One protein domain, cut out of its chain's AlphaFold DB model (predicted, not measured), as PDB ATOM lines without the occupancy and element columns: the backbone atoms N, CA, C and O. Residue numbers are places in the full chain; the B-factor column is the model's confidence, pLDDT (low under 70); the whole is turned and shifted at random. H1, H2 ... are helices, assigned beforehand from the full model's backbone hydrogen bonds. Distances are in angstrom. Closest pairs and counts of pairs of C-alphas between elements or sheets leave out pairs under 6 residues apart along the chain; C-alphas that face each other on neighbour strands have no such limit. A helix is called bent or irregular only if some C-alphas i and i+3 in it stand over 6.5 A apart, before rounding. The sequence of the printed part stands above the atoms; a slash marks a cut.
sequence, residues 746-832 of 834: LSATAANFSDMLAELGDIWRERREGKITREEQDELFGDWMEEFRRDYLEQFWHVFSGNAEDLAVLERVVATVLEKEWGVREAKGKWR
ATOM      1  N   LEU A 746      23.300   9.314 -63.964       59.97
ATOM      2  CA  LEU A 746      22.397   8.951 -65.059       59.97
ATOM      3  C   LEU A 746      21.731  10.200 -65.656       59.97
ATOM      4  O   LEU A 746      21.629  10.318 -66.876       59.97
ATOM      5  N   SER A 747      21.353  11.165 -64.809       64.38
ATOM      6  CA  SER A 747      20.813  12.456 -65.253       64.38
ATOM      7  C   SER A 747      21.843  13.275 -66.040       64.38
ATOM      8  O   SER A 747      21.503  13.835 -67.080       64.38
ATOM      9  N   ALA A 748      23.099  13.330 -65.582       69.81
ATOM     10  CA  ALA A 748      24.173  14.033 -66.285       69.81
ATOM     11  C   ALA A 748      24.506  13.378 -67.641       69.81
ATOM     12  O   ALA A 748      24.594  14.061 -68.658       69.81
ATOM     13  N   THR A 749      24.597  12.044 -67.683       68.94
ATOM     14  CA  THR A 749      24.850  11.292 -68.926       68.94
ATOM     15  C   THR A 749      23.711  11.488 -69.935       68.94
ATOM     16  O   THR A 749      23.962  11.675 -71.124       68.94
ATOM     17  N   ALA A 750      22.455  11.515 -69.470       65.12
ATOM     18  CA  ALA A 750      21.293  11.780 -70.316       65.12
ATOM     19  C   ALA A 750      21.240  13.226 -70.850       65.12
ATOM     20  O   ALA A 750      20.762  13.433 -71.966       65.12
ATOM     21  N   ALA A 751      21.738  14.210 -70.090       70.69
ATOM     22  CA  ALA A 751      21.868  15.593 -70.548       70.69
ATOM     23  C   ALA A 751      22.925  15.716 -71.658       70.69
ATOM     24  O   ALA A 751      22.598  16.138 -72.763       70.69
ATOM     25  N   ASN A 752      24.146  15.226 -71.426       76.50
ATOM     26  CA  ASN A 752      25.219  15.286 -72.426       76.50
ATOM     27  C   ASN A 752      24.827  14.553 -73.729       76.50
ATOM     28  O   ASN A 752      25.075  15.039 -74.832       76.50
ATOM     29  N   PHE A 753      24.142  13.407 -73.615       75.06
ATOM     30  CA  PHE A 753      23.621  12.664 -74.766       75.06
ATOM     31  C   PHE A 753      22.492  13.403 -75.510       75.06
ATOM     32  O   PHE A 753      22.351  13.242 -76.721       75.06
ATOM     33  N   SER A 754      21.694  14.230 -74.823       75.06
ATOM     34  CA  SER A 754      20.697  15.102 -75.461       75.06
ATOM     35  C   SER A 754      21.362  16.155 -76.348       75.06
ATOM     36  O   SER A 754      20.947  16.332 -77.494       75.06
ATOM     37  N   ASP A 755      22.401  16.817 -75.844       74.69
ATOM     38  CA  ASP A 755      23.073  17.909 -76.556       74.69
ATOM     39  C   ASP A 755      23.849  17.384 -77.777       74.69
ATOM     40  O   ASP A 755      23.716  17.910 -78.882       74.69
ATOM     41  N   MET A 756      24.527  16.243 -77.631       81.44
ATOM     42  CA  MET A 756      25.184  15.528 -78.732       81.44
ATOM     43  C   MET A 756      24.192  15.046 -79.819       81.44
ATOM     44  O   MET A 756      24.512  15.043 -81.010       81.44
ATOM     45  N   LEU A 757      22.959  14.666 -79.449       77.31
ATOM     46  CA  LEU A 757      21.896  14.362 -80.422       77.31
ATOM     47  C   LEU A 757      21.303  15.620 -81.082       77.31
ATOM     48  O   LEU A 757      20.725  15.507 -82.168       77.31
ATOM     49  N   ALA A 758      21.426  16.800 -80.466       77.56
ATOM     50  CA  ALA A 758      21.050  18.067 -81.090       77.56
ATOM     51  C   ALA A 758      22.062  18.466 -82.175       77.56
ATOM     52  O   ALA A 758      21.647  18.799 -83.283       77.56
ATOM     53  N   GLU A 759      23.362  18.318 -81.906       85.06
ATOM     54  CA  GLU A 759      24.441  18.517 -82.884       85.06
ATOM     55  C   GLU A 759      24.285  17.610 -84.117       85.06
ATOM     56  O   GLU A 759      24.273  18.094 -85.252       85.06
ATOM     57  N   LEU A 760      24.040  16.307 -83.916       83.88
ATOM     58  CA  LEU A 760      23.702  15.396 -85.017       83.88
ATOM     59  C   LEU A 760      22.454  15.870 -85.779       83.88
ATOM     60  O   LEU A 760      22.411  15.828 -87.011       83.88
ATOM     61  N   GLY A 761      21.436  16.335 -85.050       82.56
ATOM     62  CA  GLY A 761      20.235  16.929 -85.627       82.56
ATOM     63  C   GLY A 761      20.536  18.124 -86.536       82.56
ATOM     64  O   GLY A 761      19.867  18.280 -87.560       82.56
ATOM     65  N   ASP A 762      21.567  18.906 -86.216       86.31
ATOM     66  CA  ASP A 762      21.962  20.102 -86.956       86.31
ATOM     67  C   ASP A 762      22.827  19.795 -88.178       86.31
ATOM     68  O   ASP A 762      22.512  20.315 -89.248       86.31
ATOM     69  N   ILE A 763      23.758  18.835 -88.117       85.75
ATOM     70  CA  ILE A 763      24.438  18.297 -89.317       85.75
ATOM     71  C   ILE A 763      23.394  17.833 -90.359       85.75
ATOM     72  O   ILE A 763      23.471  18.149 -91.552       85.75
ATOM     73  N   TRP A 764      22.347  17.126 -89.917       80.19
ATOM     74  CA  TRP A 764      21.253  16.686 -90.794       80.19
ATOM     75  C   TRP A 764      20.292  17.815 -91.215       80.19
ATOM     76  O   TRP A 764      19.672  17.719 -92.284       80.19
ATOM     77  N   ARG A 765      20.175  18.891 -90.426       83.38
ATOM     78  CA  ARG A 765      19.422  20.108 -90.770       83.38
ATOM     79  C   ARG A 765      20.129  20.887 -91.877       83.38
ATOM     80  O   ARG A 765      19.514  21.177 -92.900       83.38
ATOM     81  N   GLU A 766      21.426  21.138 -91.723       90.88
ATOM     82  CA  GLU A 766      22.254  21.876 -92.679       90.88
ATOM     83  C   GLU A 766      22.312  21.172 -94.037       90.88
ATOM     84  O   GLU A 766      22.179  21.811 -95.086       90.88
ATOM     85  N   ARG A 767      22.393  19.833 -94.034       90.06
ATOM     86  CA  ARG A 767      22.277  19.029 -95.257       90.06
ATOM     87  C   ARG A 767      20.923  19.206 -95.947       90.06
ATOM     88  O   ARG A 767      20.872  19.296 -97.174       90.06
ATOM     89  N   ARG A 768      19.823  19.239 -95.183       79.62
ATOM     90  CA  ARG A 768      18.453  19.423 -95.703       79.62
ATOM     91  C   ARG A 768      18.231  20.834 -96.254       79.62
ATOM     92  O   ARG A 768      17.528  20.983 -97.248       79.62
ATOM     93  N   GLU A 769      18.840  21.835 -95.629       92.19
ATOM     94  CA  GLU A 769      18.864  23.234 -96.081       92.19
ATOM     95  C   GLU A 769      19.814  23.454 -97.277       92.19
ATOM     96  O   GLU A 769      19.750  24.491 -97.930       92.19
ATOM     97  N   GLY A 770      20.657  22.468 -97.603       89.62
ATOM     98  CA  GLY A 770      21.594  22.514 -98.728       89.62
ATOM     99  C   GLY A 770      22.875  23.308 -98.456       89.62
ATOM    100  O   GLY A 770      23.588  23.611 -99.409       89.62
ATOM    101  N   LYS A 771      23.165  23.628 -97.188       94.50
ATOM    102  CA  LYS A 771      24.369  24.362 -96.764       94.50
ATOM    103  C   LYS A 771      25.644  23.532 -96.915       94.50
ATOM    104  O   LYS A 771      26.638  24.052 -97.406       94.50
ATOM    105  N   ILE A 772      25.582  22.255 -96.530       93.88
ATOM    106  CA  ILE A 772      26.673  21.284 -96.687       93.88
ATOM    107  C   ILE A 772      26.356  20.266 -97.788       93.88
ATOM    108  O   ILE A 772      25.194  19.918 -98.035       93.88
ATOM    109  N   THR A 773      27.397  19.772 -98.452       90.38
ATOM    110  CA  THR A 773      27.362  18.685 -99.440       90.38
ATOM    111  C   THR A 773      27.111  17.321 -98.780       90.38
ATOM    112  O   THR A 773      26.861  17.217 -97.582       90.38
ATOM    113  N   ARG A 774      27.114  16.238 -99.572       77.88
ATOM    114  CA  ARG A 774      27.069  14.870 -99.025       77.88
ATOM    115  C   ARG A 774      28.421  14.442 -98.454       77.88
ATOM    116  O   ARG A 774      28.442  13.711 -97.477       77.88
ATOM    117  N   GLU A 775      29.514  14.873 -99.076       81.81
ATOM    118  CA  GLU A 775      30.868  14.482 -98.676       81.81
ATOM    119  C   GLU A 775      31.219  15.103 -97.317       81.81
ATOM    120  O   GLU A 775      31.524  14.358 -96.392       81.81
ATOM    121  N   GLU A 776      30.977  16.406 -97.135       85.88
ATOM    122  CA  GLU A 776      31.089  17.084 -95.828       85.88
ATOM    123  C   GLU A 776      30.144  16.476 -94.771       85.88
ATOM    124  O   GLU A 776      30.477  16.425 -93.594       85.88
ATOM    125  N   GLN A 777      28.967  15.970 -95.163       89.12
ATOM    126  CA  GLN A 777      28.050  15.306 -94.228       89.12
ATOM    127  C   GLN A 777      28.556  13.927 -93.772       89.12
ATOM    128  O   GLN A 777      28.412  13.591 -92.598       89.12
ATOM    129  N   ASP A 778      29.100  13.105 -94.677       72.00
ATOM    130  CA  ASP A 778      29.687  11.806 -94.315       72.00
ATOM    131  C   ASP A 778      30.996  11.985 -93.507       72.00
ATOM    132  O   ASP A 778      31.295  11.126 -92.677       72.00
ATOM    133  N   GLU A 779      31.717  13.101 -93.694       85.25
ATOM    134  CA  GLU A 779      32.894  13.523 -92.908       85.25
ATOM    135  C   GLU A 779      32.503  13.989 -91.493       85.25
ATOM    136  O   GLU A 779      32.880  13.337 -90.521       85.25
ATOM    137  N   LEU A 780      31.629  14.998 -91.361       87.19
ATOM    138  CA  LEU A 780      31.111  15.482 -90.067       87.19
ATOM    139  C   LEU A 780      30.422  14.374 -89.251       87.19
ATOM    140  O   LEU A 780      30.530  14.333 -88.027       87.19
ATOM    141  N   PHE A 781      29.720  13.445 -89.911       83.88
ATOM    142  CA  PHE A 781      29.146  12.272 -89.245       83.88
ATOM    143  C   PHE A 781      30.215  11.259 -88.800       83.88
ATOM    144  O   PHE A 781      29.996  10.533 -87.833       83.88
ATOM    145  N   GLY A 782      31.349  11.178 -89.501       76.25
ATOM    146  CA  GLY A 782      32.497  10.363 -89.106       76.25
ATOM    147  C   GLY A 782      33.157  10.897 -87.837       76.25
ATOM    148  O   GLY A 782      33.317  10.142 -86.879       76.25
ATOM    149  N   ASP A 783      33.444  12.199 -87.804       81.94
ATOM    150  CA  ASP A 783      34.036  12.869 -86.640       81.94
ATOM    151  C   ASP A 783      33.119  12.774 -85.412       81.94
ATOM    152  O   ASP A 783      33.556  12.340 -84.345       81.94
ATOM    153  N   TRP A 784      31.818  13.053 -85.578       91.38
ATOM    154  CA  TRP A 784      30.808  12.899 -84.522       91.38
ATOM    155  C   TRP A 784      30.699  11.452 -84.004       91.38
ATOM    156  O   TRP A 784      30.538  11.226 -82.804       91.38
ATOM    157  N   MET A 785      30.814  10.448 -84.883       76.00
ATOM    158  CA  MET A 785      30.804   9.036 -84.477       76.00
ATOM    159  C   MET A 785      32.048   8.653 -83.670       76.00
ATOM    160  O   MET A 785      31.919   7.893 -82.710       76.00
ATOM    161  N   GLU A 786      33.235   9.155 -84.025       73.94
ATOM    162  CA  GLU A 786      34.453   8.915 -83.241       73.94
ATOM    163  C   GLU A 786      34.463   9.719 -81.931       73.94
ATOM    164  O   GLU A 786      34.923   9.192 -80.923       73.94
ATOM    165  N   GLU A 787      33.885  10.924 -81.878       81.44
ATOM    166  CA  GLU A 787      33.643  11.659 -80.623       81.44
ATOM    167  C   GLU A 787      32.704  10.878 -79.687       81.44
ATOM    168  O   GLU A 787      33.069  10.588 -78.545       81.44
ATOM    169  N   PHE A 788      31.540  10.439 -80.184       81.38
ATOM    170  CA  PHE A 788      30.616   9.604 -79.412       81.38
ATOM    171  C   PHE A 788      31.290   8.320 -78.899       81.38
ATOM    172  O   PHE A 788      31.177   7.966 -77.720       81.38
ATOM    173  N   ARG A 789      32.022   7.632 -79.781       76.25
ATOM    174  CA  ARG A 789      32.754   6.399 -79.471       76.25
ATOM    175  C   ARG A 789      33.846   6.614 -78.419       76.25
ATOM    176  O   ARG A 789      34.010   5.760 -77.553       76.25
ATOM    177  N   ARG A 790      34.584   7.721 -78.501       76.12
ATOM    178  CA  ARG A 790      35.708   8.065 -77.620       76.12
ATOM    179  C   ARG A 790      35.241   8.485 -76.229       76.12
ATOM    180  O   ARG A 790      35.745   7.959 -75.244       76.12
ATOM    181  N   ASP A 791      34.286   9.409 -76.154       78.50
ATOM    182  CA  ASP A 791      33.997  10.113 -74.901       78.50
ATOM    183  C   ASP A 791      32.779   9.554 -74.159       78.50
ATOM    184  O   ASP A 791      32.706   9.670 -72.934       78.50
ATOM    185  N   TYR A 792      31.836   8.912 -74.859       74.19
ATOM    186  CA  TYR A 792      30.566   8.465 -74.273       74.19
ATOM    187  C   TYR A 792      30.374   6.953 -74.276       74.19
ATOM    188  O   TYR A 792      29.769   6.429 -73.340       74.19
ATOM    189  N   LEU A 793      30.872   6.224 -75.276       72.56
ATOM    190  CA  LEU A 793      30.581   4.792 -75.411       72.56
ATOM    191  C   LEU A 793      31.142   3.960 -74.241       72.56
ATOM    192  O   LEU A 793      30.465   3.035 -73.795       72.56
ATOM    193  N   GLU A 794      32.279   4.342 -73.645       64.38
ATOM    194  CA  GLU A 794      32.755   3.746 -72.381       64.38
ATOM    195  C   GLU A 794      31.872   4.109 -71.170       64.38
ATOM    196  O   GLU A 794      31.625   3.256 -70.317       64.38
ATOM    197  N   GLN A 795      31.328   5.331 -71.098       71.06
ATOM    198  CA  GLN A 795      30.402   5.729 -70.024       71.06
ATOM    199  C   GLN A 795      29.094   4.929 -70.108       71.06
ATOM    200  O   GLN A 795      28.641   4.354 -69.118       71.06
ATOM    201  N   PHE A 796      28.521   4.818 -71.311       67.94
ATOM    202  CA  PHE A 796      27.367   3.961 -71.579       67.94
ATOM    203  C   PHE A 796      27.690   2.486 -71.299       67.94
ATOM    204  O   PHE A 796      26.872   1.795 -70.696       67.94
ATOM    205  N   TRP A 797      28.884   1.999 -71.649       70.44
ATOM    206  CA  TRP A 797      29.303   0.640 -71.304       70.44
ATOM    207  C   TRP A 797      29.354   0.426 -69.786       70.44
ATOM    208  O   TRP A 797      28.810  -0.561 -69.296       70.44
ATOM    209  N   HIS A 798      29.906   1.356 -69.007       64.75
ATOM    210  CA  HIS A 798      29.914   1.245 -67.545       64.75
ATOM    211  C   HIS A 798      28.516   1.302 -66.908       64.75
ATOM    212  O   HIS A 798      28.297   0.636 -65.898       64.75
ATOM    213  N   VAL A 799      27.558   2.020 -67.505       69.69
ATOM    214  CA  VAL A 799      26.158   2.052 -67.036       69.69
ATOM    215  C   VAL A 799      25.376   0.787 -67.431       69.69
ATOM    216  O   VAL A 799      24.580   0.297 -66.634       69.69
ATOM    217  N   PHE A 800      25.591   0.238 -68.633       66.31
ATOM    218  CA  PHE A 800      24.738  -0.816 -69.211       66.31
ATOM    219  C   PHE A 800      25.369  -2.220 -69.290       66.31
ATOM    220  O   PHE A 800      24.656  -3.192 -69.540       66.31
ATOM    221  N   SER A 801      26.671  -2.386 -69.033       59.12
ATOM    222  CA  SER A 801      27.356  -3.698 -69.087       59.12
ATOM    223  C   SER A 801      26.877  -4.718 -68.044       59.12
ATOM    224  O   SER A 801      27.139  -5.911 -68.200       59.12
ATOM    225  N   GLY A 802      26.132  -4.286 -67.021       63.59
ATOM    226  CA  GLY A 802      25.515  -5.178 -66.035       63.59
ATOM    227  C   GLY A 802      24.376  -6.052 -66.583       63.59
ATOM    228  O   GLY A 802      24.086  -7.090 -65.989       63.59
ATOM    229  N   ASN A 803      23.738  -5.676 -67.701       71.56
ATOM    230  CA  ASN A 803      22.599  -6.414 -68.253       71.56
ATOM    231  C   ASN A 803      22.517  -6.343 -69.791       71.56
ATOM    232  O   ASN A 803      22.328  -5.286 -70.393       71.56
ATOM    233  N   ALA A 804      22.565  -7.509 -70.437       65.81
ATOM    234  CA  ALA A 804      22.453  -7.628 -71.890       65.81
ATOM    235  C   ALA A 804      21.070  -7.226 -72.444       65.81
ATOM    236  O   ALA A 804      20.971  -6.883 -73.625       65.81
ATOM    237  N   GLU A 805      20.004  -7.255 -71.633       67.06
ATOM    238  CA  GLU A 805      18.682  -6.803 -72.081       67.06
ATOM    239  C   GLU A 805      18.616  -5.279 -72.233       67.06
ATOM    240  O   GLU A 805      18.067  -4.803 -73.229       67.06
ATOM    241  N   ASP A 806      19.238  -4.522 -71.325       66.62
ATOM    242  CA  ASP A 806      19.207  -3.054 -71.338       66.62
ATOM    243  C   ASP A 806      20.052  -2.479 -72.480       66.62
ATOM    244  O   ASP A 806      19.598  -1.586 -73.199       66.62
ATOM    245  N   LEU A 807      21.217  -3.078 -72.761       67.31
ATOM    246  CA  LEU A 807      22.000  -2.771 -73.964       67.31
ATOM    247  C   LEU A 807      21.178  -3.024 -75.246       67.31
ATOM    248  O   LEU A 807      21.171  -2.211 -76.173       67.31
ATOM    249  N   ALA A 808      20.407  -4.117 -75.280       68.25
ATOM    250  CA  ALA A 808      19.505  -4.423 -76.389       68.25
ATOM    251  C   ALA A 808      18.250  -3.526 -76.424       68.25
ATOM    252  O   ALA A 808      17.588  -3.457 -77.462       68.25
ATOM    253  N   VAL A 809      17.868  -2.859 -75.331       69.06
ATOM    254  CA  VAL A 809      16.848  -1.793 -75.325       69.06
ATOM    255  C   VAL A 809      17.441  -0.504 -75.889       69.06
ATOM    256  O   VAL A 809      16.830   0.078 -76.785       69.06
ATOM    257  N   LEU A 810      18.645  -0.111 -75.463       71.00
ATOM    258  CA  LEU A 810      19.353   1.069 -75.968       71.00
ATOM    259  C   LEU A 810      19.567   0.995 -77.491       71.00
ATOM    260  O   LEU A 810      19.186   1.928 -78.201       71.00
ATOM    261  N   GLU A 811      20.045  -0.145 -78.012       71.94
ATOM    262  CA  GLU A 811      20.192  -0.377 -79.463       71.94
ATOM    263  C   GLU A 811      18.860  -0.168 -80.204       71.94
ATOM    264  O   GLU A 811      18.806   0.499 -81.238       71.94
ATOM    265  N   ARG A 812      17.752  -0.685 -79.650       67.94
ATOM    266  CA  ARG A 812      16.409  -0.535 -80.231       67.94
ATOM    267  C   ARG A 812      15.890   0.899 -80.159       67.94
ATOM    268  O   ARG A 812      15.243   1.325 -81.117       67.94
ATOM    269  N   VAL A 813      16.145   1.640 -79.080       66.69
ATOM    270  CA  VAL A 813      15.714   3.041 -78.937       66.69
ATOM    271  C   VAL A 813      16.461   3.922 -79.937       66.69
ATOM    272  O   VAL A 813      15.808   4.569 -80.758       66.69
ATOM    273  N   VAL A 814      17.797   3.880 -79.957       68.31
ATOM    274  CA  VAL A 814      18.606   4.711 -80.867       68.31
ATOM    275  C   VAL A 814      18.311   4.367 -82.330       68.31
ATOM    276  O   VAL A 814      17.985   5.255 -83.119       68.31
ATOM    277  N   ALA A 815      18.271   3.078 -82.691       64.12
ATOM    278  CA  ALA A 815      17.915   2.650 -84.046       64.12
ATOM    279  C   ALA A 815      16.474   3.010 -84.463       64.12
ATOM    280  O   ALA A 815      16.187   3.076 -85.660       64.12
ATOM    281  N   THR A 816      15.559   3.222 -83.509       65.12
ATOM    282  CA  THR A 816      14.189   3.683 -83.793       65.12
ATOM    283  C   THR A 816      14.137   5.195 -83.985       65.12
ATOM    284  O   THR A 816      13.451   5.644 -84.897       65.12
ATOM    285  N   VAL A 817      14.880   5.983 -83.200       62.19
ATOM    286  CA  VAL A 817      14.985   7.442 -83.399       62.19
ATOM    287  C   VAL A 817      15.630   7.749 -84.759       62.19
ATOM    288  O   VAL A 817      15.030   8.462 -85.565       62.19
ATOM    289  N   LEU A 818      16.771   7.110 -85.063       65.44
ATOM    290  CA  LEU A 818      17.478   7.225 -86.348       65.44
ATOM    291  C   LEU A 818      16.575   6.897 -87.554       65.44
ATOM    292  O   LEU A 818      16.550   7.647 -88.531       65.44
ATOM    293  N   GLU A 819      15.813   5.795 -87.506       58.69
ATOM    294  CA  GLU A 819      14.949   5.391 -88.628       58.69
ATOM    295  C   GLU A 819      13.636   6.190 -88.713       58.69
ATOM    296  O   GLU A 819      13.135   6.390 -89.819       58.69
ATOM    297  N   LYS A 820      13.062   6.647 -87.591       56.47
ATOM    298  CA  LYS A 820      11.691   7.189 -87.562       56.47
ATOM    299  C   LYS A 820      11.607   8.715 -87.614       56.47
ATOM    300  O   LYS A 820      10.748   9.226 -88.325       56.47
ATOM    301  N   GLU A 821      12.467   9.428 -86.888       50.66
ATOM    302  CA  GLU A 821      12.442  10.902 -86.839       50.66
ATOM    303  C   GLU A 821      13.331  11.520 -87.936       50.66
ATOM    304  O   GLU A 821      13.014  12.574 -88.490       50.66
ATOM    305  N   TRP A 822      14.421  10.833 -88.303       58.44
ATOM    306  CA  TRP A 822      15.377  11.301 -89.316       58.44
ATOM    307  C   TRP A 822      15.385  10.473 -90.615       58.44
ATOM    308  O   TRP A 822      15.927  10.927 -91.621       58.44
ATOM    309  N   GLY A 823      14.740   9.298 -90.645       51.78
ATOM    310  CA  GLY A 823      14.585   8.471 -91.854       51.78
ATOM    311  C   GLY A 823      15.816   7.644 -92.254       51.78
ATOM    312  O   GLY A 823      15.842   7.053 -93.337       51.78
ATOM    313  N   VAL A 824      16.854   7.590 -91.414       58.25
ATOM    314  CA  VAL A 824      18.207   7.186 -91.823       58.25
ATOM    315  C   VAL A 824      18.454   5.685 -91.630       58.25
ATOM    316  O   VAL A 824      19.068   5.234 -90.662       58.25
ATOM    317  N   ARG A 825      18.030   4.880 -92.611       55.53
ATOM    318  CA  ARG A 825      18.300   3.425 -92.628       55.53
ATOM    319  C   ARG A 825      19.782   3.045 -92.704       55.53
ATOM    320  O   ARG A 825      20.126   1.931 -92.328       55.53
ATOM    321  N   GLU A 826      20.639   3.932 -93.202       53.56
ATOM    322  CA  GLU A 826      22.071   3.659 -93.401       53.56
ATOM    323  C   GLU A 826      22.885   3.883 -92.113       53.56
ATOM    324  O   GLU A 826      23.719   3.051 -91.761       53.56
ATOM    325  N   ALA A 827      22.547   4.911 -91.324       54.38
ATOM    326  CA  ALA A 827      23.094   5.125 -89.980       54.38
ATOM    327  C   ALA A 827      22.735   3.976 -89.023       54.38
ATOM    328  O   ALA A 827      23.569   3.556 -88.233       54.38
ATOM    329  N   LYS A 828      21.543   3.380 -89.162       57.25
ATOM    330  CA  LYS A 828      21.150   2.143 -88.460       57.25
ATOM    331  C   LYS A 828      22.018   0.919 -88.815       57.25
ATOM    332  O   LYS A 828      22.020  -0.056 -88.069       57.25
ATOM    333  N   GLY A 829      22.727   0.958 -89.945       60.59
ATOM    334  CA  GLY A 829      23.807   0.024 -90.270       60.59
ATOM    335  C   GLY A 829      25.094   0.400 -89.536       60.59
ATOM    336  O   GLY A 829      25.541  -0.368 -88.691       60.59
ATOM    337  N   LYS A 830      25.618   1.612 -89.787       57.44
ATOM    338  CA  LYS A 830      26.860   2.122 -89.165       57.44
ATOM    339  C   LYS A 830      26.851   1.987 -87.622       57.44
ATOM    340  O   LYS A 830      27.825   1.514 -87.061       57.44
ATOM    341  N   TRP A 831      25.734   2.303 -86.957       62.69
ATOM    342  CA  TRP A 831      25.529   2.187 -85.497       62.69
ATOM    343  C   TRP A 831      25.513   0.745 -84.957       62.69
ATOM    344  O   TRP A 831      25.675   0.532 -83.765       62.69
ATOM    345  N   ARG A 832      25.252  -0.253 -85.807       55.94
ATOM    346  CA  ARG A 832      25.173  -1.673 -85.422       55.94
ATOM    347  C   ARG A 832      26.472  -2.438 -85.695       55.94
ATOM    348  O   ARG A 832      26.657  -3.531 -85.162       55.94
TER     349      ARG A 832
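What this domain is: This is residues 746 to 832 of the 834 residues of an uncharacterized protein of Trematosphaeria pertusa (UniProt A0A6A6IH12). A long helical hairpin, H1 and H2, is joined at one end to a second, shorter helical hairpin, H3 and H4, which folds back over it with few contacts between the two. H2 kinks near its far end, and after it the turn at residues 801 to 806 sticks out at one end of the domain. The printed part has 87 residues, with four named helices in the order H1, H2, H3, H4 and no named strand; its class is all helix. The whole is compact, with a radius of gyration of the C-alphas of 13.7 A, but elongated in outline, spanning 43 by 22 by 19 A.

How they stand to each other: The longest helix, H2, residues 774 to 800, has a kink of 47 degrees near residue 794, and it is irregular, but only just: C-alphas 791 and 794 are 7.0 A apart. H1, residues 746 to 769, touches H2, the closest C-alphas being those of Ile 763 and Gln 777, 6.8 A apart. The two form a helical hairpin, running opposite ways at a shallow tilt of 11 degrees. H3, residues 804 to 820, is close to H2 but not clearly touching, with 2 pairs of C-alphas within 8 A; the closest are those of Phe 800 and Leu 807, 5.8 A apart. H2 and H3 run opposite ways at a shallow tilt of 25 degrees. H4, residues 827 to 832, touches H3, the closest C-alphas being those of Ala 815 and Lys 828, 5.5 A apart. H3 and H4 form a helical hairpin, running opposite ways at a shallow tilt of 10 degrees. H1 is apart from H3 and from H4, and H2 is apart from H4. In H1 every O i to N i+4 pair is within hydrogen-bond range; in H2 20 of 23 are, in H3 12 of 13 and in H4 1 of 2.

Where its parts are: H2 runs 33.8 A from C-alpha 774 at (27.069, 14.870, -99.025) to C-alpha 800. H1 measures 34.3 A, from C-alpha 746 at (22.397, 8.951, -65.059) to C-alpha 769. H3 covers 24.1 A between C-alphas 804 and 820. H4 has six residues and ends at C-alpha 832 at (25.173, -1.673, -85.422).

The domain as a whole: The two C-alphas farthest apart are those of Gly 770 and Gly 802, at 43.0 A. Residues 801 to 806, of which 804 to 806 belong to H3, stand free. The links H1 to H2 and H2 to H3 are tight, and the link H3 to H4 is short. The printed part has no cut. The mean pLDDT of the printed part is 72.6; 39 residues are under 70, among them residues 746 to 750, 804 to 809 and 812 to 832.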